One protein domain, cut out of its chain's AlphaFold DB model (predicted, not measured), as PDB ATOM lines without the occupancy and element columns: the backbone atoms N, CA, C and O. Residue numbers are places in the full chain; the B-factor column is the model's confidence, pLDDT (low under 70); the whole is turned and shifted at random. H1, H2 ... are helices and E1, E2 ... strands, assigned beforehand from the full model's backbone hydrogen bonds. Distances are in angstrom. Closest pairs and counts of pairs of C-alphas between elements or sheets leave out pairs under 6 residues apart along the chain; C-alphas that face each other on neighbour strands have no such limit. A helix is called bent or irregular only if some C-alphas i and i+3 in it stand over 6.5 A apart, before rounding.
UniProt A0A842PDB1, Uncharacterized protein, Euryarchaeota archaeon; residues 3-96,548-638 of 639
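Overview. This is residues 3 to 96 and 548 to 638 of the 639 residues of an uncharacterized protein of Euryarchaeota archaeon (UniProt A0A842PDB1). A long helical hairpin, H1b and H2, reaches out from a loose head. In the head, the other arm of the bent helix H1, H1a, covers one face of a small three-stranded sheet; H4 crosses H1a, and the short H5 and H6 lie near its two ends. The 185 printed residues include H1, H2, E1 to E5, then H3 to H6: six named helices and five named strands, class mixed. The sheets, E1 - E2 - E3 and E4 - E5, are antiparallel. The whole is loose, with a radius of gyration of the C-alphas of 21.1 A, and a rod spanning 76 by 31 by 25 A.

Arrangement. Residues 3 to 4 pair in parallel with residues 549 to 550 of E2, residues 548 to 555. H1, residues 17 to 56, was assigned as one helix by its hydrogen bonds but is bent, with C-alphas 32 and 35 7.7 A apart; its arms H1a, residues 17 to 32, and H1b, residues 35 to 56, stand at a steep tilt of 62 degrees. H1b and H2, residues 61 to 80, touch as a helical hairpin at a shallow tilt of 23 degrees, opposite ways; their closest C-alphas, of Phe 50 and Ser 67, are 4.2 A apart. E2 has E1, residues 90 to 96, as a neighbour, with N 94 and O 550 at 2.9 A, and forms a hairpin with E3, residues 558 to 560, with N 553 and O 560 at 3.0 A. H1a is on this sheet, making two layers, a helix on one face of a sheet; its height over the sheet is 10.7 A, and it runs along E2 at 6 degrees on the local plane. E3 runs on into E4, residues 563 to 565, at 65 degrees. E4 and E5, residues 580 to 582, form a hairpin, with N 564 and O 581 at 3.1 A. H3, residues 585 to 589, only grazes the larger sheet. H4, residues 603 to 615, touches H1a at residues 18 to 23 alone, about perpendicular at 81 degrees; the closest C-alphas, of Glu 19 and Ala 609, are 5.0 A apart. H4 only just touches H5, residues 621 to 627, in a helical hairpin, and H6, residues 632 to 636, with 3 pairs of C-alphas within 8 A each; the closest are Lys 614 and Pro 621, 6.6 A, and Pro 603 and Met 636, 6.9 A. Every O i to N i+4 pair is within hydrogen-bond range in H1a, H1b, H2, H3, H5 and H6, but 7 of 9 in H4, which is only just irregular: C-alphas 604 and 607 are 6.8 A apart.

Along the chain. H1a begins at C-alpha 17, (-17.786, 49.991, -35.604), and is 22.5 A long; H1b is 31.2 A, H2 29.1 A, E1 20.2 A, E2 22.9 A and H4 19.6 A. H6 ends at C-alpha 636, (-9.570, 47.094, -20.982).

Size, cuts and confidence. The two farthest C-alphas, of Ser 60 and His 96, are 75.9 A apart. Residues 97 to 547 are not printed; C-alphas 96 and 548 are 5.1 A apart across the cut. The links E4 to E5 and H3 to H4 are long. Confidence is low, under 70, at residues 572 to 583 and 631 to 638.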
ATOM      1  N   VAL A   3     -26.792  55.430 -42.659       87.69
ATOM      2  CA  VAL A   3     -25.608  54.829 -42.022       87.69
ATOM      3  C   VAL A   3     -25.046  53.676 -42.845       87.69
ATOM      4  O   VAL A   3     -25.780  52.764 -43.221       87.69
ATOM      5  N   GLY A   4     -23.733  53.696 -43.075       89.56
ATOM      6  CA  GLY A   4     -22.953  52.564 -43.570       89.56
ATOM      7  C   GLY A   4     -22.447  51.728 -42.386       89.56
ATOM      8  O   GLY A   4     -21.639  52.238 -41.599       89.56
ATOM      9  N   PRO A   5     -22.921  50.481 -42.197       89.56
ATOM     10  CA  PRO A   5     -22.495  49.640 -41.086       89.56
ATOM     11  C   PRO A   5     -21.024  49.234 -41.236       89.56
ATOM     12  O   PRO A   5     -20.530  48.979 -42.333       89.56
ATOM     13  N   ALA A   6     -20.332  49.086 -40.108       89.62
ATOM     14  CA  ALA A   6     -18.959  48.579 -40.111       89.62
ATOM     15  C   ALA A   6     -18.903  47.061 -40.317       89.62
ATOM     16  O   ALA A   6     -17.837  46.513 -40.600       89.62
ATOM     17  N   GLY A   7     -20.035  46.374 -40.161       89.00
ATOM     18  CA  GLY A   7     -20.140  44.956 -40.435       89.00
ATOM     19  C   GLY A   7     -21.542  44.382 -40.309       89.00
ATOM     20  O   GLY A   7     -22.493  45.082 -39.971       89.00
ATOM     21  N   TRP A   8     -21.648  43.082 -40.562       88.88
ATOM     22  CA  TRP A   8     -22.887  42.314 -40.508       88.88
ATOM     23  C   TRP A   8     -22.704  41.044 -39.689       88.88
ATOM     24  O   TRP A   8     -21.684  40.357 -39.789       88.88
ATOM     25  N   SER A   9     -23.718  40.707 -38.897       88.81
ATOM     26  CA  SER A   9     -23.775  39.435 -38.184       88.81
ATOM     27  C   SER A   9     -23.984  38.261 -39.142       88.81
ATOM     28  O   SER A   9     -24.463  38.427 -40.264       88.81
ATOM     29  N   SER A  10     -23.763  37.040 -38.650       81.12
ATOM     30  CA  SER A  10     -24.038  35.805 -39.401       81.12
ATOM     31  C   SER A  10     -25.519  35.612 -39.746       81.12
ATOM     32  O   SER A  10     -25.873  34.695 -40.478       81.12
ATOM     33  N   ARG A  11     -26.402  36.443 -39.180       85.50
ATOM     34  CA  ARG A  11     -27.847  36.473 -39.438       85.50
ATOM     35  C   ARG A  11     -28.268  37.673 -40.296       85.50
ATOM     36  O   ARG A  11     -29.460  37.920 -40.420       85.50
ATOM     37  N   GLY A  12     -27.314  38.435 -40.835       85.94
ATOM     38  CA  GLY A  12     -27.581  39.622 -41.649       85.94
ATOM     39  C   GLY A  12     -28.003  40.860 -40.853       85.94
ATOM     40  O   GLY A  12     -28.603  41.764 -41.420       85.94
ATOM     41  N   ALA A  13     -27.716  40.931 -39.546       89.38
ATOM     42  CA  ALA A  13     -27.999  42.132 -38.754       89.38
ATOM     43  C   ALA A  13     -26.827  43.135 -38.836       89.38
ATOM     44  O   ALA A  13     -25.683  42.711 -38.657       89.38
ATOM     45  N   PRO A  14     -27.078  44.440 -39.043       90.00
ATOM     46  CA  PRO A  14     -26.028  45.448 -39.174       90.00
ATOM     47  C   PRO A  14     -25.371  45.774 -37.826       90.00
ATOM     48  O   PRO A  14     -26.044  45.919 -36.795       90.00
ATOM     49  N   LEU A  15     -24.050  45.934 -37.852       90.50
ATOM     50  CA  LEU A  15     -23.188  46.164 -36.697       90.50
ATOM     51  C   LEU A  15     -22.508  47.534 -36.767       90.50
ATOM     52  O   LEU A  15     -22.105  48.010 -37.833       90.50
ATOM     53  N   THR A  16     -22.361  48.175 -35.610       91.50
ATOM     54  CA  THR A  16     -21.577  49.413 -35.481       91.50
ATOM     55  C   THR A  16     -20.076  49.122 -35.546       91.50
ATOM     56  O   THR A  16     -19.652  47.964 -35.446       91.50
ATOM     57  N   CYS A  17     -19.241  50.157 -35.703       90.25
ATOM     58  CA  CYS A  17     -17.786  49.991 -35.604       90.25
ATOM     59  C   CYS A  17     -17.370  49.445 -34.235       90.25
ATOM     60  O   CYS A  17     -16.532  48.549 -34.173       90.25
ATOM     61  N   THR A  18     -18.000  49.901 -33.150       90.94
ATOM     62  CA  THR A  18     -17.742  49.405 -31.793       90.94
ATOM     63  C   THR A  18     -18.143  47.957 -31.611       90.94
ATOM     64  O   THR A  18     -17.358  47.172 -31.091       90.94
ATOM     65  N   GLU A  19     -19.322  47.554 -32.070       91.19
ATOM     66  CA  GLU A  19     -19.748  46.154 -31.983       91.19
ATOM     67  C   GLU A  19     -18.857  45.230 -32.796       91.19
ATOM     68  O   GLU A  19     -18.471  44.163 -32.325       91.19
ATOM     69  N   SER A  20     -18.495  45.649 -34.000       90.88
ATOM     70  CA  SER A  20     -17.630  44.864 -34.867       90.88
ATOM     71  C   SER A  20     -16.213  44.765 -34.281       90.88
ATOM     72  O   SER A  20     -15.650  43.674 -34.227       90.88
ATOM     73  N   ALA A  21     -15.666  45.853 -33.722       90.06
ATOM     74  CA  ALA A  21     -14.393  45.831 -32.999       90.06
ATOM     75  C   ALA A  21     -14.445  44.917 -31.759       90.06
ATOM     76  O   ALA A  21     -13.532  44.114 -31.550       90.06
ATOM     77  N   VAL A  22     -15.528  44.970 -30.971       90.31
ATOM     78  CA  VAL A  22     -15.737  44.068 -29.825       90.31
ATOM     79  C   VAL A  22     -15.823  42.615 -30.280       90.31
ATOM     80  O   VAL A  22     -15.174  41.759 -29.682       90.31
ATOM     81  N   ALA A  23     -16.561  42.316 -31.349       89.31
ATOM     82  CA  ALA A  23     -16.668  40.962 -31.886       89.31
ATOM     83  C   ALA A  23     -15.300  40.415 -32.325       89.31
ATOM     84  O   ALA A  23     -14.924  39.309 -31.932       89.31
ATOM     85  N   ILE A  24     -14.519  41.206 -33.066       88.06
ATOM     86  CA  ILE A  24     -13.175  40.828 -33.527       88.06
ATOM     87  C   ILE A  24     -12.224  40.623 -32.339       88.06
ATOM     88  O   ILE A  24     -11.520  39.612 -32.266       88.06
ATOM     89  N   GLY A  25     -12.230  41.541 -31.367       87.44
ATOM     90  CA  GLY A  25     -11.413  41.428 -30.157       87.44
ATOM     91  C   GLY A  25     -11.765  40.193 -29.321       87.44
ATOM     92  O   GLY A  25     -10.874  39.450 -28.904       87.44
ATOM     93  N   LEU A  26     -13.058  39.909 -29.132       87.50
ATOM     94  CA  LEU A  26     -13.529  38.734 -28.393       87.50
ATOM     95  C   LEU A  26     -13.228  37.418 -29.112       87.50
ATOM     96  O   LEU A  26     -12.905  36.435 -28.446       87.50
ATOM     97  N   ALA A  27     -13.281  37.391 -30.443       86.75
ATOM     98  CA  ALA A  27     -12.870  36.234 -31.232       86.75
ATOM     99  C   ALA A  27     -11.370  35.946 -31.058       86.75
ATOM    100  O   ALA A  27     -10.977  34.824 -30.730       86.75
ATOM    101  N   ASN A  28     -10.530  36.978 -31.178       83.94
ATOM    102  CA  ASN A  28      -9.090  36.871 -30.932       83.94
ATOM    103  C   ASN A  28      -8.782  36.424 -29.498       83.94
ATOM    104  O   ASN A  28      -7.884  35.608 -29.267       83.94
ATOM    105  N   TRP A  29      -9.537  36.929 -28.524       85.00
ATOM    106  CA  TRP A  29      -9.402  36.513 -27.137       85.00
ATOM    107  C   TRP A  29      -9.807  35.059 -26.917       85.00
ATOM    108  O   TRP A  29      -9.066  34.332 -26.253       85.00
ATOM    109  N   ALA A  30     -10.924  34.613 -27.499       84.25
ATOM    110  CA  ALA A  30     -11.376  33.225 -27.431       84.25
ATOM    111  C   ALA A  30     -10.281  32.268 -27.929       84.25
ATOM    112  O   ALA A  30      -9.949  31.304 -27.238       84.25
ATOM    113  N   ASN A  31      -9.634  32.606 -29.050       82.44
ATOM    114  CA  ASN A  31      -8.515  31.842 -29.613       82.44
ATOM    115  C   ASN A  31      -7.332  31.749 -28.659       82.44
ATOM    116  O   ASN A  31      -6.819  30.665 -28.374       82.44
ATOM    117  N   LYS A  32      -6.907  32.896 -28.120       82.19
ATOM    118  CA  LYS A  32      -5.776  32.969 -27.187       82.19
ATOM    119  C   LYS A  32      -6.060  32.240 -25.868       82.19
ATOM    120  O   LYS A  32      -5.114  31.802 -25.209       82.19
ATOM    121  N   ASN A  33      -7.334  32.092 -25.498       82.75
ATOM    122  CA  ASN A  33      -7.780  31.567 -24.210       82.75
ATOM    123  C   ASN A  33      -8.461  30.196 -24.271       82.75
ATOM    124  O   ASN A  33      -8.914  29.711 -23.236       82.75
ATOM    125  N   LEU A  34      -8.470  29.519 -25.422       82.19
ATOM    126  CA  LEU A  34      -9.074  28.189 -25.559       82.19
ATOM    127  C   LEU A  34      -8.496  27.184 -24.547       82.19
ATOM    128  O   LEU A  34      -9.235  26.510 -23.830       82.19
ATOM    129  N   ARG A  35      -7.164  27.150 -24.414       82.25
ATOM    130  CA  ARG A  35      -6.464  26.286 -23.445       82.25
ATOM    131  C   ARG A  35      -6.774  26.657 -21.995       82.25
ATOM    132  O   ARG A  35      -6.893  25.778 -21.146       82.25
ATOM    133  N   TRP A  36      -6.901  27.952 -21.705       85.88
ATOM    134  CA  TRP A  36      -7.293  28.425 -20.376       85.88
ATOM    135  C   TRP A  36      -8.721  27.983 -20.045       85.88
ATOM    136  O   TRP A  36      -8.961  27.454 -18.962       85.88
ATOM    137  N   HIS A  37      -9.653  28.112 -20.991       83.88
ATOM    138  CA  HIS A  37     -11.032  27.678 -20.809       83.88
ATOM    139  C   HIS A  37     -11.124  26.166 -20.561       83.88
ATOM    140  O   HIS A  37     -11.751  25.749 -19.590       83.88
ATOM    141  N   GLN A  38     -10.437  25.348 -21.366       83.81
ATOM    142  CA  GLN A  38     -10.361  23.894 -21.166       83.81
ATOM    143  C   GLN A  38      -9.789  23.530 -19.788       83.81
ATOM    144  O   GLN A  38     -10.317  22.647 -19.108       83.81
ATOM    145  N   ALA A  39      -8.761  24.250 -19.327       85.25
ATOM    146  CA  ALA A  39      -8.226  24.083 -17.979       85.25
ATOM    147  C   ALA A  39      -9.261  24.452 -16.900       85.25
ATOM    148  O   ALA A  39      -9.401  23.728 -15.922       85.25
ATOM    149  N   MET A  40     -10.046  25.518 -17.085       84.56
ATOM    150  CA  MET A  40     -11.111  25.900 -16.145       84.56
ATOM    151  C   MET A  40     -12.294  24.921 -16.138       84.56
ATOM    152  O   MET A  40     -12.873  24.678 -15.079       84.56
ATOM    153  N   VAL A  41     -12.632  24.318 -17.280       84.88
ATOM    154  CA  VAL A  41     -13.602  23.212 -17.346       84.88
ATOM    155  C   VAL A  41     -13.066  22.009 -16.574       84.88
ATOM    156  O   VAL A  41     -13.759  21.495 -15.700       84.88
ATOM    157  N   THR A  42     -11.807  21.633 -16.811       87.00
ATOM    158  CA  THR A  42     -11.131  20.538 -16.093       87.00
ATOM    159  C   THR A  42     -11.108  20.801 -14.589       87.00
ATOM    160  O   THR A  42     -11.486  19.938 -13.807       87.00
ATOM    161  N   ARG A  43     -10.777  22.027 -14.173       89.31
ATOM    162  CA  ARG A  43     -10.830  22.478 -12.778       89.31
ATOM    163  C   ARG A  43     -12.213  22.273 -12.164       89.31
ATOM    164  O   ARG A  43     -12.316  21.775 -11.049       89.31
ATOM    165  N   ASN A  44     -13.274  22.673 -12.866       86.94
ATOM    166  CA  ASN A  44     -14.639  22.519 -12.364       86.94
ATOM    167  C   ASN A  44     -15.037  21.042 -12.249       86.94
ATOM    168  O   ASN A  44     -15.700  20.683 -11.282       86.94
ATOM    169  N   VAL A  45     -14.599  20.187 -13.181       89.69
ATOM    170  CA  VAL A  45     -14.774  18.729 -13.077       89.69
ATOM    171  C   VAL A  45     -14.012  18.183 -11.867       89.69
ATOM    172  O   VAL A  45     -14.596  17.447 -11.080       89.69
ATOM    173  N   CYS A  46     -12.758  18.594 -11.649       89.19
ATOM    174  CA  CYS A  46     -11.974  18.205 -10.474       89.19
ATOM    175  C   CYS A  46     -12.650  18.636  -9.164       89.19
ATOM    176  O   CYS A  46     -12.745  17.833  -8.244       89.19
ATOM    177  N   PHE A  47     -13.184  19.859  -9.079       89.81
ATOM    178  CA  PHE A  47     -13.942  20.283  -7.899       89.81
ATOM    179  C   PHE A  47     -15.269  19.530  -7.747       89.81
ATOM    180  O   PHE A  47     -15.633  19.168  -6.633       89.81
ATOM    181  N   GLY A  48     -15.970  19.229  -8.842       89.81
ATOM    182  CA  GLY A  48     -17.160  18.377  -8.812       89.81
ATOM    183  C   GLY A  48     -16.859  16.975  -8.276       89.81
ATOM    184  O   GLY A  48     -17.588  16.479  -7.422       89.81
ATOM    185  N   LEU A  49     -15.749  16.368  -8.709       90.12
ATOM    186  CA  LEU A  49     -15.262  15.084  -8.198       90.12
ATOM    187  C   LEU A  49     -14.801  15.183  -6.739       90.12
ATOM    188  O   LEU A  49     -15.096  14.281  -5.962       90.12
ATOM    189  N   PHE A  50     -14.152  16.281  -6.338       90.81
ATOM    190  CA  PHE A  50     -13.814  16.556  -4.939       90.81
ATOM    191  C   PHE A  50     -15.066  16.507  -4.056       90.81
ATOM    192  O   PHE A  50     -15.096  15.743  -3.092       90.81
ATOM    193  N   PHE A  51     -16.128  17.241  -4.409       89.00
ATOM    194  CA  PHE A  51     -17.376  17.224  -3.638       89.00
ATOM    195  C   PHE A  51     -18.097  15.874  -3.724       89.00
ATOM    196  O   PHE A  51     -18.547  15.363  -2.702       89.00
ATOM    197  N   GLY A  52     -18.163  15.264  -4.911       89.25
ATOM    198  CA  GLY A  52     -18.808  13.965  -5.121       89.25
ATOM    199  C   GLY A  52     -18.162  12.849  -4.296       89.25
ATOM    200  O   GLY A  52     -18.840  12.194  -3.509       89.25
ATOM    201  N   PHE A  53     -16.841  12.675  -4.400       90.19
ATOM    202  CA  PHE A  53     -16.104  11.713  -3.573       90.19
ATOM    203  C   PHE A  53     -16.082  12.106  -2.094       90.19
ATOM    204  O   PHE A  53     -16.057  11.228  -1.235       90.19
ATOM    205  N   GLY A  54     -16.168  13.403  -1.788       87.25
ATOM    206  CA  GLY A  54     -16.353  13.900  -0.427       87.25
ATOM    207  C   GLY A  54     -17.627  13.350   0.216       87.25
ATOM    208  O   GLY A  54     -17.585  12.911   1.359       87.25
ATOM    209  N   VAL A  55     -18.734  13.259  -0.525       87.00
ATOM    210  CA  VAL A  55     -19.972  12.627  -0.029       87.00
ATOM    211  C   VAL A  55     -19.798  11.112   0.146       87.00
ATOM    212  O   VAL A  55     -20.206  10.560   1.166       87.00
ATOM    213  N   PHE A  56     -19.132  10.433  -0.795       85.44
ATOM    214  CA  PHE A  56     -18.865   8.987  -0.700       85.44
ATOM    215  C   PHE A  56     -17.827   8.601   0.365       85.44
ATOM    216  O   PHE A  56     -17.722   7.425   0.721       85.44
ATOM    217  N   SER A  57     -17.098   9.571   0.920       82.50
ATOM    218  CA  SER A  57     -16.131   9.342   2.000       82.50
ATOM    219  C   SER A  57     -16.754   8.765   3.275       82.50
ATOM    220  O   SER A  57     -16.056   8.103   4.040       82.50
ATOM    221  N   LEU A  58     -18.072   8.921   3.454       81.88
ATOM    222  CA  LEU A  58     -18.833   8.303   4.544       81.88
ATOM    223  C   LEU A  58     -18.816   6.764   4.495       81.88
ATOM    224  O   LEU A  58     -19.003   6.125   5.525       81.88
ATOM    225  N   PHE A  59     -18.582   6.164   3.321       82.38
ATOM    226  CA  PHE A  59     -18.581   4.709   3.134       82.38
ATOM    227  C   PHE A  59     -17.181   4.084   3.171       82.38
ATOM    228  O   PHE A  59     -17.046   2.902   3.475       82.38
ATOM    229  N   SER A  60     -16.133   4.839   2.831       86.94
ATOM    230  CA  SER A  60     -14.745   4.364   2.883       86.94
ATOM    231  C   SER A  60     -13.758   5.528   2.868       86.94
ATOM    232  O   SER A  60     -13.892   6.470   2.082       86.94
ATOM    233  N   SER A  61     -12.701   5.409   3.673       83.50
ATOM    234  CA  SER A  61     -11.588   6.364   3.730       83.50
ATOM    235  C   SER A  61     -10.812   6.473   2.411       83.50
ATOM    236  O   SER A  61     -10.180   7.498   2.156       83.50
ATOM    237  N   PHE A  62     -10.907   5.473   1.528       87.75
ATOM    238  CA  PHE A  62     -10.330   5.529   0.183       87.75
ATOM    239  C   PHE A  62     -10.906   6.687  -0.653       87.75
ATOM    240  O   PHE A  62     -10.160   7.408  -1.319       87.75
ATOM    241  N   TRP A  63     -12.219   6.931  -0.573       89.38
ATOM    242  CA  TRP A  63     -12.875   8.018  -1.312       89.38
ATOM    243  C   TRP A  63     -12.475   9.404  -0.800       89.38
ATOM    244  O   TRP A  63     -12.397  10.349  -1.582       89.38
ATOM    245  N   LEU A  64     -12.154   9.517   0.492       86.94
ATOM    246  CA  LEU A  64     -11.653  10.754   1.092       86.94
ATOM    247  C   LEU A  64     -10.292  11.154   0.500       86.94
ATOM    248  O   LEU A  64     -10.080  12.317   0.161       86.94
ATOM    249  N   LEU A  65      -9.391  10.185   0.307       88.12
ATOM    250  CA  LEU A  65      -8.092  10.420  -0.328       88.12
ATOM    251  C   LEU A  65      -8.260  10.866  -1.787       88.12
ATOM    252  O   LEU A  65      -7.627  11.831  -2.219       88.12
ATOM    253  N   LEU A  66      -9.156  10.207  -2.526       88.31
ATOM    254  CA  LEU A  66      -9.460  10.562  -3.911       88.31
ATOM    255  C   LEU A  66     -10.073  11.968  -4.019       88.31
ATOM    256  O   LEU A  66      -9.693  12.733  -4.904       88.31
ATOM    257  N   SER A  67     -10.963  12.335  -3.088       89.81
ATOM    258  CA  SER A  67     -11.512  13.688  -2.972       89.81
ATOM    259  C   SER A  67     -10.380  14.713  -2.857       89.81
ATOM    260  O   SER A  67     -10.227  15.532  -3.764       89.81
ATOM    261  N   PHE A  68      -9.516  14.617  -1.837       90.56
ATOM    262  CA  PHE A  68      -8.405  15.561  -1.645       90.56
ATOM    263  C   PHE A  68      -7.472  15.655  -2.853       90.56
ATOM    264  O   PHE A  68      -7.092  16.764  -3.225       90.56
ATOM    265  N   LEU A  69      -7.146  14.533  -3.502       91.38
ATOM    266  CA  LEU A  69      -6.325  14.529  -4.714       91.38
ATOM    267  C   LEU A  69      -6.942  15.408  -5.814       91.38
ATOM    268  O   LEU A  69      -6.272  16.300  -6.342       91.38
ATOM    269  N   PHE A  70      -8.228  15.218  -6.125       91.44
ATOM    270  CA  PHE A  70      -8.927  16.053  -7.107       91.44
ATOM    271  C   PHE A  70      -9.085  17.508  -6.639       91.44
ATOM    272  O   PHE A  70      -8.996  18.422  -7.461       91.44
ATOM    273  N   GLY A  71      -9.238  17.746  -5.332       90.12
ATOM    274  CA  GLY A  71      -9.253  19.084  -4.737       90.12
ATOM    275  C   GLY A  71      -7.936  19.843  -4.941       90.12
ATOM    276  O   GLY A  71      -7.953  20.985  -5.407       90.12
ATOM    277  N   PHE A  72      -6.791  19.205  -4.674       91.06
ATOM    278  CA  PHE A  72      -5.463  19.795  -4.879       91.06
ATOM    279  C   PHE A  72      -5.140  20.011  -6.358       91.06
ATOM    280  O   PHE A  72      -4.619  21.069  -6.711       91.06
ATOM    281  N   ILE A  73      -5.495  19.068  -7.240       89.44
ATOM    282  CA  ILE A  73      -5.349  19.244  -8.695       89.44
ATOM    283  C   ILE A  73      -6.196  20.435  -9.167       89.44
ATOM    284  O   ILE A  73      -5.702  21.299  -9.895       89.44
ATOM    285  N   GLY A  74      -7.450  20.535  -8.708       88.56
ATOM    286  CA  GLY A  74      -8.326  21.672  -8.993       88.56
ATOM    287  C   GLY A  74      -7.737  23.005  -8.515       88.56
ATOM    288  O   GLY A  74      -7.696  23.974  -9.277       88.56
ATOM    289  N   LEU A  75      -7.213  23.056  -7.289       88.88
ATOM    290  CA  LEU A  75      -6.570  24.249  -6.732       88.88
ATOM    291  C   LEU A  75      -5.296  24.634  -7.504       88.88
ATOM    292  O   LEU A  75      -5.100  25.807  -7.824       88.88
ATOM    293  N   GLY A  76      -4.472  23.655  -7.881       88.06
ATOM    294  CA  GLY A  76      -3.272  23.870  -8.689       88.06
ATOM    295  C   GLY A  76      -3.590  24.459 -10.066       88.06
ATOM    296  O   GLY A  76      -2.931  25.400 -10.509       88.06
ATOM    297  N   ILE A  77      -4.647  23.979 -10.729       87.62
ATOM    298  CA  ILE A  77      -5.115  24.559 -11.999       87.62
ATOM    299  C   ILE A  77      -5.654  25.984 -11.788       87.62
ATOM    300  O   ILE A  77      -5.393  26.862 -12.611       87.62
ATOM    301  N   HIS A  78      -6.381  26.235 -10.692       84.94
ATOM    302  CA  HIS A  78      -6.931  27.557 -10.376       84.94
ATOM    303  C   HIS A  78      -5.842  28.626 -10.214       84.94
ATOM    304  O   HIS A  78      -5.991  29.726 -10.740       84.94
ATOM    305  N   LEU A  79      -4.756  28.294  -9.513       83.62
ATOM    306  CA  LEU A  79      -3.668  29.229  -9.213       83.62
ATOM    307  C   LEU A  79      -2.674  29.402 -10.371       83.62
ATOM    308  O   LEU A  79      -2.047  30.446 -10.477       83.62
ATOM    309  N   SER A  80      -2.520  28.402 -11.246       81.69
ATOM    310  CA  SER A  80      -1.498  28.419 -12.309       81.69
ATOM    311  C   SER A  80      -1.982  28.949 -13.662       81.69
ATOM    312  O   SER A  80      -1.167  29.197 -14.555       81.69
ATOM    313  N   LYS A  81      -3.298  29.090 -13.869       80.88
ATOM    314  CA  LYS A  81      -3.879  29.465 -15.167       80.88
ATOM    315  C   LYS A  81      -4.703  30.745 -15.062       80.88
ATOM    316  O   LYS A  81      -5.831  30.739 -14.574       80.88
ATOM    317  N   HIS A  82      -4.190  31.820 -15.648       75.50
ATOM    318  CA  HIS A  82      -4.903  33.090 -15.796       75.50
ATOM    319  C   HIS A  82      -5.317  33.334 -17.253       75.50
ATOM    320  O   HIS A  82      -4.638  32.844 -18.164       75.50
ATOM    321  N   PRO A  83      -6.434  34.048 -17.491       75.56
ATOM    322  CA  PRO A  83      -6.805  34.449 -18.837       75.56
ATOM    323  C   PRO A  83      -5.789  35.463 -19.374       75.56
ATOM    324  O   PRO A  83      -5.333  36.343 -18.646       75.56
ATOM    325  N   LYS A  84      -5.449  35.340 -20.656       77.56
ATOM    326  CA  LYS A  84      -4.684  36.341 -21.403       77.56
ATOM    327  C   LYS A  84      -5.549  37.566 -21.691       77.56
ATOM    328  O   LYS A  84      -6.770  37.450 -21.814       77.56
ATOM    329  N   GLU A  85      -4.887  38.698 -21.869       73.44
ATOM    330  CA  GLU A  85      -5.483  39.987 -22.217       73.44
ATOM    331  C   GLU A  85      -6.213  39.995 -23.566       73.44
ATOM    332  O   GLU A  85      -5.915  39.207 -24.475       73.44
ATOM    333  N   VAL A  86      -7.184  40.906 -23.684       74.94
ATOM    334  CA  VAL A  86      -7.907  41.204 -24.925       74.94
ATOM    335  C   VAL A  86      -7.328  42.485 -25.516       74.94
ATOM    336  O   VAL A  86      -7.204  43.474 -24.808       74.94
ATOM    337  N   ALA A  87      -7.047  42.490 -26.818       77.88
ATOM    338  CA  ALA A  87      -6.779  43.716 -27.562       77.88
ATOM    339  C   ALA A  87      -7.932  43.947 -28.542       77.88
ATOM    340  O   ALA A  87      -8.307  43.027 -29.279       77.88
ATOM    341  N   PHE A  88      -8.495  45.155 -28.534       86.00
ATOM    342  CA  PHE A  88      -9.568  45.550 -29.440       86.00
ATOM    343  C   PHE A  88      -9.017  46.412 -30.584       86.00
ATOM    344  O   PHE A  88      -8.140  47.242 -30.341       86.00
ATOM    345  N   PRO A  89      -9.524  46.240 -31.816       87.75
ATOM    346  CA  PRO A  89      -9.279  47.172 -32.911       87.75
ATOM    347  C   PRO A  89      -9.682  48.607 -32.554       87.75
ATOM    348  O   PRO A  89     -10.622  48.816 -31.780       87.75
ATOM    349  N   THR A  90      -9.016  49.593 -33.155       89.62
ATOM    350  CA  THR A  90      -9.465  50.987 -33.094       89.62
ATOM    351  C   THR A  90     -10.646  51.211 -34.037       89.62
ATOM    352  O   THR A  90     -10.854  50.479 -35.011       89.62
ATOM    353  N   VAL A  91     -11.448  52.222 -33.715       90.62
ATOM    354  CA  VAL A  91     -12.686  52.560 -34.421       90.62
ATOM    355  C   VAL A  91     -12.649  54.004 -34.904       90.62
ATOM    356  O   VAL A  91     -11.985  54.852 -34.306       90.62
ATOM    357  N   ALA A  92     -13.379  54.283 -35.980       89.88
ATOM    358  CA  ALA A  92     -13.608  55.637 -36.467       89.88
ATOM    359  C   ALA A  92     -15.027  55.771 -37.039       89.88
ATOM    360  O   ALA A  92     -15.640  54.785 -37.455       89.88
ATOM    361  N   ILE A  93     -15.548  56.996 -37.046       89.12
ATOM    362  CA  ILE A  93     -16.811  57.350 -37.701       89.12
ATOM    363  C   ILE A  93     -16.561  58.588 -38.551       89.12
ATOM    364  O   ILE A  93     -16.021  59.579 -38.055       89.12
ATOM    365  N   THR A  94     -16.971  58.533 -39.813       88.19
ATOM    366  CA  THR A  94     -16.964  59.680 -40.720       88.19
ATOM    367  C   THR A  94     -18.378  60.142 -41.017       88.19
ATOM    368  O   THR A  94     -19.256  59.305 -41.213       88.19
ATOM    369  N   SER A  95     -18.606  61.452 -41.077       87.94
ATOM    370  CA  SER A  95     -19.821  62.019 -41.665       87.94
ATOM    371  C   SER A  95     -19.525  62.499 -43.083       87.94
ATOM    372  O   SER A  95     -18.453  63.031 -43.363       87.94
ATOM    373  N   HIS A  96     -20.469  62.280 -43.986       86.94
ATOM    374  CA  HIS A  96     -20.404  62.716 -45.370       86.94
ATOM    375  C   HIS A  96     -21.523  63.720 -45.633       86.94
ATOM    376  O   HIS A  96     -22.673  63.517 -45.224       86.94
ATOM    377  N   PHE A 548     -24.984  61.309 -43.999       88.12
ATOM    378  CA  PHE A 548     -24.538  59.927 -44.141       88.12
ATOM    379  C   PHE A 548     -23.345  59.669 -43.221       88.12
ATOM    380  O   PHE A 548     -22.294  60.284 -43.381       88.12
ATOM    381  N   TYR A 549     -23.494  58.758 -42.263       88.06
ATOM    382  CA  TYR A 549     -22.413  58.358 -41.362       88.06
ATOM    383  C   TYR A 549     -21.854  57.005 -41.777       88.06
ATOM    384  O   TYR A 549     -22.602  56.044 -41.940       88.06
ATOM    385  N   HIS A 550     -20.539  56.890 -41.891       89.31
ATOM    386  CA  HIS A 550     -19.888  55.623 -42.183       89.31
ATOM    387  C   HIS A 550     -19.020  55.190 -41.003       89.31
ATOM    388  O   HIS A 550     -18.186  55.941 -40.493       89.31
ATOM    389  N   HIS A 551     -19.263  53.969 -40.537       91.06
ATOM    390  CA  HIS A 551     -18.529  53.345 -39.450       91.06
ATOM    391  C   HIS A 551     -17.334  52.541 -39.981       91.06
ATOM    392  O   HIS A 551     -17.495  51.678 -40.840       91.06
ATOM    393  N   TRP A 552     -16.156  52.759 -39.394       90.12
ATOM    394  CA  TRP A 552     -14.904  52.116 -39.792       90.12
ATOM    395  C   TRP A 552     -14.244  51.370 -38.634       90.12
ATOM    396  O   TRP A 552     -14.304  51.795 -37.476       90.12
ATOM    397  N   ILE A 553     -13.553  50.282 -38.964       90.12
ATOM    398  CA  ILE A 553     -12.680  49.534 -38.051       90.12
ATOM    399  C   ILE A 553     -11.288  49.500 -38.653       90.12
ATOM    400  O   ILE A 553     -11.146  49.335 -39.864       90.12
ATOM    401  N   ILE A 554     -10.265  49.609 -37.813       88.06
ATOM    402  CA  ILE A 554      -8.876  49.553 -38.261       88.06
ATOM    403  C   ILE A 554      -8.251  48.238 -37.817       88.06
ATOM    404  O   ILE A 554      -8.138  47.957 -36.624       88.06
ATOM    405  N   LEU A 555      -7.827  47.432 -38.786       83.50
ATOM    406  CA  LEU A 555      -7.165  46.152 -38.556       83.50
ATOM    407  C   LEU A 555      -5.807  46.185 -39.246       83.50
ATOM    408  O   LEU A 555      -5.732  46.460 -40.435       83.50
ATOM    409  N   ASN A 556      -4.734  45.910 -38.504       81.75
ATOM    410  CA  ASN A 556      -3.364  45.866 -39.035       81.75
ATOM    411  C   ASN A 556      -2.937  47.123 -39.830       81.75
ATOM    412  O   ASN A 556      -2.121  47.025 -40.736       81.75
ATOM    413  N   GLY A 557      -3.474  48.300 -39.483       80.62
ATOM    414  CA  GLY A 557      -3.184  49.567 -40.168       80.62
ATOM    415  C   GLY A 557      -4.111  49.897 -41.343       80.62
ATOM    416  O   GLY A 557      -4.007  50.986 -41.897       80.62
ATOM    417  N   ASP A 558      -5.055  49.015 -41.677       82.69
ATOM    418  CA  ASP A 558      -6.010  49.195 -42.769       82.69
ATOM    419  C   ASP A 558      -7.423  49.515 -42.277       82.69
ATOM    420  O   ASP A 558      -7.907  48.919 -41.314       82.69
ATOM    421  N   LEU A 559      -8.110  50.421 -42.981       84.56
ATOM    422  CA  LEU A 559      -9.535  50.699 -42.779       84.56
ATOM    423  C   LEU A 559     -10.405  49.623 -43.416       84.56
ATOM    424  O   LEU A 559     -10.197  49.261 -44.574       84.56
ATOM    425  N   TYR A 560     -11.426  49.192 -42.685       85.12
ATOM    426  CA  TYR A 560     -12.450  48.271 -43.152       85.12
ATOM    427  C   TYR A 560     -13.842  48.840 -42.869       85.12
ATOM    428  O   TYR A 560     -14.158  49.186 -41.728       85.12
ATOM    429  N   GLY A 561     -14.655  48.912 -43.923       78.56
ATOM    430  CA  GLY A 561     -16.110  49.056 -43.866       78.56
ATOM    431  C   GLY A 561     -16.752  47.756 -44.357       78.56
ATOM    432  O   GLY A 561     -16.136  47.035 -45.144       78.56
ATOM    433  N   ASP A 562     -17.958  47.432 -43.886       82.88
ATOM    434  CA  ASP A 562     -18.692  46.223 -44.296       82.88
ATOM    435  C   ASP A 562     -17.993  44.872 -43.971       82.88
ATOM    436  O   ASP A 562     -17.839  43.989 -44.815       82.88
ATOM    437  N   THR A 563     -17.542  44.670 -42.730       85.00
ATOM    438  CA  THR A 563     -16.980  43.378 -42.281       85.00
ATOM    439  C   THR A 563     -18.052  42.292 -42.110       85.00
ATOM    440  O   THR A 563     -19.064  42.500 -41.448       85.00
ATOM    441  N   ARG A 564     -17.854  41.085 -42.655       85.50
ATOM    442  CA  ARG A 564     -18.851  39.995 -42.532       85.50
ATOM    443  C   ARG A 564     -18.477  38.975 -41.462       85.50
ATOM    444  O   ARG A 564     -17.459  38.301 -41.590       85.50
ATOM    445  N   ILE A 565     -19.323  38.815 -40.442       83.44
ATOM    446  CA  ILE A 565     -19.159  37.796 -39.397       83.44
ATOM    447  C   ILE A 565     -19.891  36.521 -39.816       83.44
ATOM    448  O   ILE A 565     -21.115  36.473 -39.823       83.44
ATOM    449  N   VAL A 566     -19.141  35.470 -40.142       79.50
ATOM    450  CA  VAL A 566     -19.702  34.247 -40.748       79.50
ATOM    451  C   VAL A 566     -20.305  33.279 -39.718       79.50
ATOM    452  O   VAL A 566     -21.225  32.529 -40.041       79.50
ATOM    453  N   SER A 567     -19.845  33.303 -38.464       80.50
ATOM    454  CA  SER A 567     -20.281  32.360 -37.424       80.50
ATOM    455  C   SER A 567     -20.335  32.973 -36.019       80.50
ATOM    456  O   SER A 567     -19.594  33.916 -35.737       80.50
ATOM    457  N   PRO A 568     -21.164  32.424 -35.106       84.19
ATOM    458  CA  PRO A 568     -21.186  32.853 -33.712       84.19
ATOM    459  C   PRO A 568     -19.901  32.489 -32.959       84.19
ATOM    460  O   PRO A 568     -19.432  31.351 -33.025       84.19
ATOM    461  N   ILE A 569     -19.399  33.411 -32.142       84.69
ATOM    462  CA  ILE A 569     -18.226  33.208 -31.285       84.69
ATOM    463  C   ILE A 569     -18.579  32.226 -30.157       84.69
ATOM    464  O   ILE A 569     -19.489  32.468 -29.350       84.69
ATOM    465  N   ASN A 570     -17.850  31.109 -30.087       82.50
ATOM    466  CA  ASN A 570     -17.931  30.124 -29.009       82.50
ATOM    467  C   ASN A 570     -16.560  29.452 -28.764       82.50
ATOM    468  O   ASN A 570     -15.673  29.512 -29.607       82.50
ATOM    469  N   PHE A 571     -16.387  28.793 -27.615       75.56
ATOM    470  CA  PHE A 571     -15.150  28.059 -27.284       75.56
ATOM    471  C   PHE A 571     -15.080  26.644 -27.883       75.56
ATOM    472  O   PHE A 571     -14.071  25.965 -27.728       75.56
ATOM    473  N   SER A 572     -16.150  26.165 -28.520       67.94
ATOM    474  CA  SER A 572     -16.231  24.808 -29.071       67.94
ATOM    475  C   SER A 572     -15.774  24.716 -30.532       67.94
ATOM    476  O   SER A 572     -15.606  23.613 -31.040       67.94
ATOM    477  N   SER A 573     -15.575  25.847 -31.215       61.00
ATOM    478  CA  SER A 573     -15.257  25.925 -32.646       61.00
ATOM    479  C   SER A 573     -13.792  26.300 -32.897       61.00
ATOM    480  O   SER A 573     -13.482  27.424 -33.265       61.00
ATOM    481  N   GLY A 574     -12.883  25.331 -32.728       61.00
ATOM    482  CA  GLY A 574     -11.507  25.386 -33.251       61.00
ATOM    483  C   GLY A 574     -10.675  26.652 -32.926       61.00
ATOM    484  O   GLY A 574     -10.992  27.391 -31.998       61.00
ATOM    485  N   PRO A 575      -9.555  26.880 -33.646       57.16
ATOM    486  CA  PRO A 575      -8.654  28.021 -33.426       57.16
ATOM    487  C   PRO A 575      -9.002  29.296 -34.226       57.16
ATOM    488  O   PRO A 575      -8.308  30.300 -34.070       57.16
ATOM    489  N   HIS A 576     -10.031  29.274 -35.084       56.03
ATOM    490  CA  HIS A 576     -10.420  30.399 -35.953       56.03
ATOM    491  C   HIS A 576     -11.958  30.582 -36.013       56.03
ATOM    492  O   HIS A 576     -12.582  30.236 -37.011       56.03
ATOM    493  N   PRO A 577     -12.603  31.115 -34.960       56.69
ATOM    494  CA  PRO A 577     -14.054  31.237 -34.838       56.69
ATOM    495  C   PRO A 577     -14.656  32.381 -35.671       56.69
ATOM    496  O   PRO A 577     -15.879  32.483 -35.743       56.69
ATOM    497  N   VAL A 578     -13.834  33.246 -36.286       61.44
ATOM    498  CA  VAL A 578     -14.281  34.347 -37.156       61.44
ATOM    499  C   VAL A 578     -13.366  34.451 -38.380       61.44
ATOM    500  O   VAL A 578     -12.162  34.651 -38.232       61.44
ATOM    501  N   SER A 579     -13.950  34.348 -39.577       60.03
ATOM    502  CA  SER A 579     -13.352  34.835 -40.828       60.03
ATOM    503  C   SER A 579     -13.875  36.243 -41.065       60.03
ATOM    504  O   SER A 579     -15.090  36.430 -41.097       60.03
ATOM    505  N   ILE A 580     -12.983  37.223 -41.194       63.00
ATOM    506  CA  ILE A 580     -13.356  38.591 -41.560       63.00
ATOM    507  C   ILE A 580     -13.157  38.702 -43.063       63.00
ATOM    508  O   ILE A 580     -12.022  38.719 -43.533       63.00
ATOM    509  N   ASN A 581     -14.255  38.789 -43.805       64.75
ATOM    510  CA  ASN A 581     -14.195  39.192 -45.203       64.75
ATOM    511  C   ASN A 581     -14.482  40.690 -45.256       64.75
ATOM    512  O   ASN A 581     -15.488  41.144 -44.703       64.75
ATOM    513  N   SER A 582     -13.583  41.444 -45.882       66.25
ATOM    514  CA  SER A 582     -13.796  42.856 -46.172       66.25
ATOM    515  C   SER A 582     -14.808  43.007 -47.299       66.25
ATOM    516  O   SER A 582     -14.654  42.384 -48.350       66.25
ATOM    517  N   GLY A 583     -15.833  43.825 -47.086       68.25
ATOM    518  CA  GLY A 583     -16.710  44.270 -48.158       68.25
ATOM    519  C   GLY A 583     -16.046  45.303 -49.068       68.25
ATOM    520  O   GLY A 583     -14.956  45.806 -48.796       68.25
ATOM    521  N   LEU A 584     -16.744  45.653 -50.149       74.31
ATOM    522  CA  LEU A 584     -16.257  46.584 -51.175       74.31
ATOM    523  C   LEU A 584     -16.502  48.062 -50.809       74.31
ATOM    524  O   LEU A 584     -16.078  48.961 -51.528       74.31
ATOM    525  N   ALA A 585     -17.138  48.340 -49.664       76.75
ATOM    526  CA  ALA A 585     -17.473  49.699 -49.223       76.75
ATOM    527  C   ALA A 585     -16.242  50.624 -49.101       76.75
ATOM    528  O   ALA A 585     -16.339  51.822 -49.377       76.75
ATOM    529  N   LYS A 586     -15.073  50.070 -48.738       78.06
ATOM    530  CA  LYS A 586     -13.796  50.804 -48.732       78.06
ATOM    531  C   LYS A 586     -13.385  51.231 -50.142       78.06
ATOM    532  O   LYS A 586     -12.950  52.360 -50.312       78.06
ATOM    533  N   GLU A 587     -13.526  50.357 -51.136       78.19
ATOM    534  CA  GLU A 587     -13.121  50.616 -52.527       78.19
ATOM    535  C   GLU A 587     -14.011  51.675 -53.189       78.19
ATOM    536  O   GLU A 587     -13.530  52.516 -53.947       78.19
ATOM    537  N   TYR A 588     -15.302  51.674 -52.847       79.31
ATOM    538  CA  TYR A 588     -16.276  52.626 -53.380       79.31
ATOM    539  C   TYR A 588     -16.054  54.054 -52.888       79.31
ATOM    540  O   TYR A 588     -16.182  54.995 -53.663       79.31
ATOM    541  N   LEU A 589     -15.696  54.239 -51.616       79.19
ATOM    542  CA  LEU A 589     -15.426  55.573 -51.064       79.19
ATOM    543  C   LEU A 589     -13.945  55.958 -51.120       79.19
ATOM    544  O   LEU A 589     -13.627  57.141 -51.036       79.19
ATOM    545  N   ASN A 590     -13.058  54.968 -51.250       77.50
ATOM    546  CA  ASN A 590     -11.603  55.092 -51.343       77.50
ATOM    547  C   ASN A 590     -11.017  56.076 -50.305       77.50
ATOM    548  O   ASN A 590     -10.240  56.981 -50.608       77.50
ATOM    549  N   ILE A 591     -11.440  55.901 -49.049       80.31
ATOM    550  CA  ILE A 591     -10.996  56.699 -47.900       80.31
ATOM    551  C   ILE A 591      -9.659  56.167 -47.373       80.31
ATOM    552  O   ILE A 591      -9.486  54.963 -47.173       80.31
ATOM    553  N   SER A 592      -8.728  57.083 -47.092       80.62
ATOM    554  CA  SER A 592      -7.442  56.776 -46.457       80.62
ATOM    555  C   SER A 592      -7.490  56.951 -44.933       80.62
ATOM    556  O   SER A 592      -8.332  57.678 -44.403       80.62
ATOM    557  N   LEU A 593      -6.544  56.332 -44.216       80.62
ATOM    558  CA  LEU A 593      -6.419  56.463 -42.756       80.62
ATOM    559  C   LEU A 593      -6.154  57.915 -42.308       80.62
ATOM    560  O   LEU A 593      -6.512  58.288 -41.197       80.62
ATOM    561  N   HIS A 594      -5.569  58.751 -43.172       80.06
ATOM    562  CA  HIS A 594      -5.317  60.166 -42.879       80.06
ATOM    563  C   HIS A 594      -6.594  61.014 -42.830       80.06
ATOM    564  O   HIS A 594      -6.582  62.096 -42.252       80.06
ATOM    565  N   ASN A 595      -7.697  60.511 -43.392       76.62
ATOM    566  CA  ASN A 595      -8.964  61.233 -43.493       76.62
ATOM    567  C   ASN A 595      -9.904  60.958 -42.303       76.62
ATOM    568  O   ASN A 595     -11.047  61.409 -42.316       76.62
ATOM    569  N   VAL A 596      -9.476  60.172 -41.306       82.56
ATOM    570  CA  VAL A 596     -10.344  59.704 -40.213       82.56
ATOM    571  C   VAL A 596      -9.718  59.917 -38.832       82.56
ATOM    572  O   VAL A 596      -8.534  59.668 -38.618       82.56
ATOM    573  N   PHE A 597     -10.527  60.329 -37.853       83.56
ATOM    574  CA  PHE A 597     -10.120  60.398 -36.449       83.56
ATOM    575  C   PHE A 597     -10.275  59.031 -35.778       83.56
ATOM    576  O   PHE A 597     -11.384  58.572 -35.503       83.56
ATOM    577  N   THR A 598      -9.150  58.376 -35.499       85.44
ATOM    578  CA  THR A 598      -9.137  57.037 -34.892       85.44
ATOM    579  C   THR A 598      -9.194  57.121 -33.368       85.44
ATOM    580  O   THR A 598      -8.536  57.969 -32.763       85.44
ATOM    581  N   GLN A 599      -9.977  56.246 -32.734       86.88
ATOM    582  CA  GLN A 599     -10.093  56.174 -31.276       86.88
ATOM    583  C   GLN A 599     -10.038  54.728 -30.768       86.88
ATOM    584  O   GLN A 599     -10.555  53.821 -31.431       86.88
ATOM    585  N   PRO A 600      -9.445  54.484 -29.585       84.25
ATOM    586  CA  PRO A 600      -9.596  53.211 -28.893       84.25
ATOM    587  C   PRO A 600     -11.028  53.042 -28.365       84.25
ATOM    588  O   PRO A 600     -11.744  54.013 -28.115       84.25
ATOM    589  N   LEU A 601     -11.442  51.790 -28.166       81.06
ATOM    590  CA  LEU A 601     -12.765  51.468 -27.634       81.06
ATOM    591  C   LEU A 601     -12.896  51.928 -26.174       81.06
ATOM    592  O   LEU A 601     -12.040  51.630 -25.344       81.06
ATOM    593  N   THR A 602     -13.985  52.623 -25.837       76.69
ATOM    594  CA  THR A 602     -14.201  53.134 -24.476       76.69
ATOM    595  C   THR A 602     -14.907  52.101 -23.588       76.69
ATOM    596  O   THR A 602     -15.807  51.402 -24.065       76.69
ATOM    597  N   PRO A 603     -14.594  52.016 -22.279       76.69
ATOM    598  CA  PRO A 603     -15.255  51.067 -21.374       76.69
ATOM    599  C   PRO A 603     -16.779  51.213 -21.309       76.69
ATOM    600  O   PRO A 603     -17.496  50.223 -21.159       76.69
ATOM    601  N   ASN A 604     -17.284  52.437 -21.482       79.50
ATOM    602  CA  ASN A 604     -18.716  52.735 -21.448       79.50
ATOM    603  C   ASN A 604     -19.474  52.163 -22.660       79.50
ATOM    604  O   ASN A 604     -20.653  51.842 -22.539       79.50
ATOM    605  N   SER A 605     -18.800  51.989 -23.803       81.06
ATOM    606  CA  SER A 605     -19.387  51.419 -25.026       81.06
ATOM    607  C   SER A 605     -19.365  49.883 -25.064       81.06
ATOM    608  O   SER A 605     -20.139  49.262 -25.795       81.06
ATOM    609  N   PHE A 606     -18.520  49.253 -24.236       84.25
ATOM    610  CA  PHE A 606     -18.265  47.813 -24.274       84.25
ATOM    611  C   PHE A 606     -19.468  46.962 -23.850       84.25
ATOM    612  O   PHE A 606     -19.840  46.021 -24.550       84.25
ATOM    613  N   LEU A 607     -20.093  47.269 -22.707       84.69
ATOM    614  CA  LEU A 607     -21.207  46.467 -22.187       84.69
ATOM    615  C   LEU A 607     -22.469  46.549 -23.077       84.69
ATOM    616  O   LEU A 607     -23.045  45.495 -23.361       84.69
ATOM    617  N   PRO A 608     -22.879  47.736 -23.578       87.81
ATOM    618  CA  PRO A 608     -23.938  47.838 -24.581       87.81
ATOM    619  C   PRO A 608     -23.630  47.037 -25.854       87.81
ATOM    620  O   PRO A 608     -24.481  46.274 -26.311       87.81
ATOM    621  N   ALA A 609     -22.400  47.135 -26.380       89.69
ATOM    622  CA  ALA A 609     -21.976  46.368 -27.550       89.69
ATOM    623  C   ALA A 609     -22.047  44.852 -27.296       89.69
ATOM    624  O   ALA A 609     -22.610  44.112 -28.098       89.69
ATOM    625  N   LEU A 610     -21.549  44.379 -26.149       89.25
ATOM    626  CA  LEU A 610     -21.582  42.964 -25.767       89.25
ATOM    627  C   LEU A 610     -23.017  42.415 -25.683       89.25
ATOM    628  O   LEU A 610     -23.279  41.293 -26.124       89.25
ATOM    629  N   ASN A 611     -23.946  43.200 -25.130       88.75
ATOM    630  CA  ASN A 611     -25.362  42.837 -25.064       88.75
ATOM    631  C   ASN A 611     -25.978  42.736 -26.465       88.75
ATOM    632  O   ASN A 611     -26.584  41.710 -26.782       88.75
ATOM    633  N   ARG A 612     -25.748  43.730 -27.333       90.31
ATOM    634  CA  ARG A 612     -26.276  43.720 -28.703       90.31
ATOM    635  C   ARG A 612     -25.695  42.573 -29.533       90.31
ATOM    636  O   ARG A 612     -26.440  41.887 -30.223       90.31
ATOM    637  N   LEU A 613     -24.401  42.271 -29.400       91.38
ATOM    638  CA  LEU A 613     -23.762  41.132 -30.076       91.38
ATOM    639  C   LEU A 613     -24.370  39.773 -29.686       91.38
ATOM    640  O   LEU A 613     -24.445  38.865 -30.518       91.38
ATOM    641  N   LYS A 614     -24.828  39.617 -28.440       91.25
ATOM    642  CA  LYS A 614     -25.594  38.436 -28.009       91.25
ATOM    643  C   LYS A 614     -26.979  38.410 -28.664       91.25
ATOM    644  O   LYS A 614     -27.390  37.360 -29.150       91.25
ATOM    645  N   GLU A 615     -27.689  39.537 -28.681       89.75
ATOM    646  CA  GLU A 615     -29.032  39.653 -29.275       89.75
ATOM    647  C   GLU A 615     -29.028  39.331 -30.773       89.75
ATOM    648  O   GLU A 615     -29.843  38.536 -31.243       89.75
ATOM    649  N   VAL A 616     -28.056  39.867 -31.515       89.56
ATOM    650  CA  VAL A 616     -27.918  39.643 -32.963       89.56
ATOM    651  C   VAL A 616     -27.283  38.291 -33.319       89.56
ATOM    652  O   VAL A 616     -27.099  37.981 -34.497       89.56
ATOM    653  N   GLY A 617     -26.956  37.470 -32.316       86.88
ATOM    654  CA  GLY A 617     -26.441  36.111 -32.490       86.88
ATOM    655  C   GLY A 617     -24.971  36.013 -32.906       86.88
ATOM    656  O   GLY A 617     -24.540  34.929 -33.291       86.88
ATOM    657  N   VAL A 618     -24.195  37.097 -32.808       89.19
ATOM    658  CA  VAL A 618     -22.737  37.088 -33.042       89.19
ATOM    659  C   VAL A 618     -22.007  36.347 -31.924       89.19
ATOM    660  O   VAL A 618     -20.977  35.724 -32.156       89.19
ATOM    661  N   ILE A 619     -22.542  36.378 -30.704       89.62
ATOM    662  CA  ILE A 619     -21.965  35.697 -29.545       89.62
ATOM    663  C   ILE A 619     -22.948  34.658 -29.010       89.62
ATOM    664  O   ILE A 619     -24.120  34.951 -28.775       89.62
ATOM    665  N   ASN A 620     -22.465  33.441 -28.749       87.44
ATOM    666  CA  ASN A 620     -23.286  32.401 -28.132       87.44
ATOM    667  C   ASN A 620     -23.636  32.747 -26.659       87.44
ATOM    668  O   ASN A 620     -22.769  33.239 -25.928       87.44
ATOM    669  N   PRO A 621     -24.848  32.424 -26.156       86.56
ATOM    670  CA  PRO A 621     -25.240  32.679 -24.764       86.56
ATOM    671  C   PRO A 621     -24.264  32.155 -23.699       86.56
ATOM    672  O   PRO A 621     -24.079  32.796 -22.662       86.56
ATOM    673  N   THR A 622     -23.623  31.009 -23.940       83.12
ATOM    674  CA  THR A 622     -22.616  30.429 -23.040       83.12
ATOM    675  C   THR A 622     -21.358  31.289 -22.992       83.12
ATOM    676  O   THR A 622     -20.839  31.557 -21.910       83.12
ATOM    677  N   PHE A 623     -20.901  31.778 -24.146       85.75
ATOM    678  CA  PHE A 623     -19.749  32.672 -24.230       85.75
ATOM    679  C   PHE A 623     -20.043  34.013 -23.548       85.75
ATOM    680  O   PHE A 623     -19.249  34.476 -22.732       85.75
ATOM    681  N   TYR A 624     -21.233  34.575 -23.780       88.44
ATOM    682  CA  TYR A 624     -21.686  35.796 -23.113       88.44
ATOM    683  C   TYR A 624     -21.637  35.673 -21.581       88.44
ATOM    684  O   TYR A 624     -21.078  36.544 -20.928       88.44
ATOM    685  N   LYS A 625     -22.149  34.573 -21.003       84.44
ATOM    686  CA  LYS A 625     -22.122  34.334 -19.542       84.44
ATOM    687  C   LYS A 625     -20.709  34.266 -18.956       84.44
ATOM    688  O   LYS A 625     -20.546  34.501 -17.761       84.44
ATOM    689  N   ILE A 626     -19.719  33.863 -19.753       81.50
ATOM    690  CA  ILE A 626     -18.315  33.804 -19.332       81.50
ATOM    691  C   ILE A 626     -17.727  35.212 -19.365       81.50
ATOM    692  O   ILE A 626     -17.193  35.665 -18.358       81.50
ATOM    693  N   VAL A 627     -17.871  35.912 -20.493       81.56
ATOM    694  CA  VAL A 627     -17.288  37.245 -20.695       81.56
ATOM    695  C   VAL A 627     -17.924  38.291 -19.782       81.56
ATOM    696  O   VAL A 627     -17.205  39.104 -19.215       81.56
ATOM    697  N   SER A 628     -19.238  38.233 -19.547       79.75
ATOM    698  CA  SER A 628     -19.936  39.188 -18.675       79.75
ATOM    699  C   SER A 628     -19.534  39.095 -17.198       79.75
ATOM    700  O   SER A 628     -19.773  40.032 -16.442       79.75
ATOM    701  N   LYS A 629     -18.928  37.975 -16.777       77.50
ATOM    702  CA  LYS A 629     -18.406  37.773 -15.414       77.50
ATOM    703  C   LYS A 629     -16.952  38.210 -15.253       77.50
ATOM    704  O   LYS A 629     -16.451  38.232 -14.130       77.50
ATOM    705  N   LEU A 630     -16.254  38.500 -16.348       71.94
ATOM    706  CA  LEU A 630     -14.893  39.014 -16.287       71.94
ATOM    707  C   LEU A 630     -14.931  40.498 -15.906       71.94
ATOM    708  O   LEU A 630     -15.836  41.232 -16.299       71.94
ATOM    709  N   ASN A 631     -13.946  40.953 -15.130       67.69
ATOM    710  CA  ASN A 631     -13.853  42.359 -14.749       67.69
ATOM    711  C   ASN A 631     -13.511  43.204 -15.989       67.69
ATOM    712  O   ASN A 631     -12.367  43.202 -16.438       67.69
ATOM    713  N   ILE A 632     -14.511  43.913 -16.523       62.09
ATOM    714  CA  ILE A 632     -14.439  44.710 -17.760       62.09
ATOM    715  C   ILE A 632     -13.324  45.757 -17.694       62.09
ATOM    716  O   ILE A 632     -12.572  45.900 -18.653       62.09
ATOM    717  N   LYS A 633     -13.164  46.432 -16.545       59.09
ATOM    718  CA  LYS A 633     -12.075  47.395 -16.331       59.09
ATOM    719  C   LYS A 633     -10.718  46.720 -16.475       59.09
ATOM    720  O   LYS A 633      -9.918  47.145 -17.286       59.09
ATOM    721  N   ARG A 634     -10.522  45.570 -15.829       59.81
ATOM    722  CA  ARG A 634      -9.273  44.800 -15.926       59.81
ATOM    723  C   ARG A 634      -9.004  44.232 -17.328       59.81
ATOM    724  O   ARG A 634      -7.855  43.997 -17.664       59.81
ATOM    725  N   ILE A 635     -10.044  43.987 -18.128       58.03
ATOM    726  CA  ILE A 635      -9.913  43.541 -19.525       58.03
ATOM    727  C   ILE A 635      -9.452  44.683 -20.440       58.03
ATOM    728  O   ILE A 635      -8.766  44.417 -21.422       58.03
ATOM    729  N   MET A 636      -9.842  45.925 -20.139       59.78
ATOM    730  CA  MET A 636      -9.570  47.094 -20.982       59.78
ATOM    731  C   MET A 636      -8.406  47.973 -20.489       59.78
ATOM    732  O   MET A 636      -7.782  48.624 -21.310       59.78
ATOM    733  N   GLU A 637      -8.093  47.977 -19.187       49.69
ATOM    734  CA  GLU A 637      -7.014  48.755 -18.533       49.69
ATOM    735  C   GLU A 637      -5.613  48.123 -18.677       49.69
ATOM    736  O   GLU A 637      -4.650  48.636 -18.121       49.69
ATOM    737  N   MET A 638      -5.478  46.996 -19.386       43.12
ATOM    738  CA  MET A 638      -4.169  46.414 -19.741       43.12
ATOM    739  C   MET A 638      -3.641  46.931 -21.098       43.12
ATOM    740  O   MET A 638      -2.665  46.405 -21.626       43.12
TER     741      MET A 638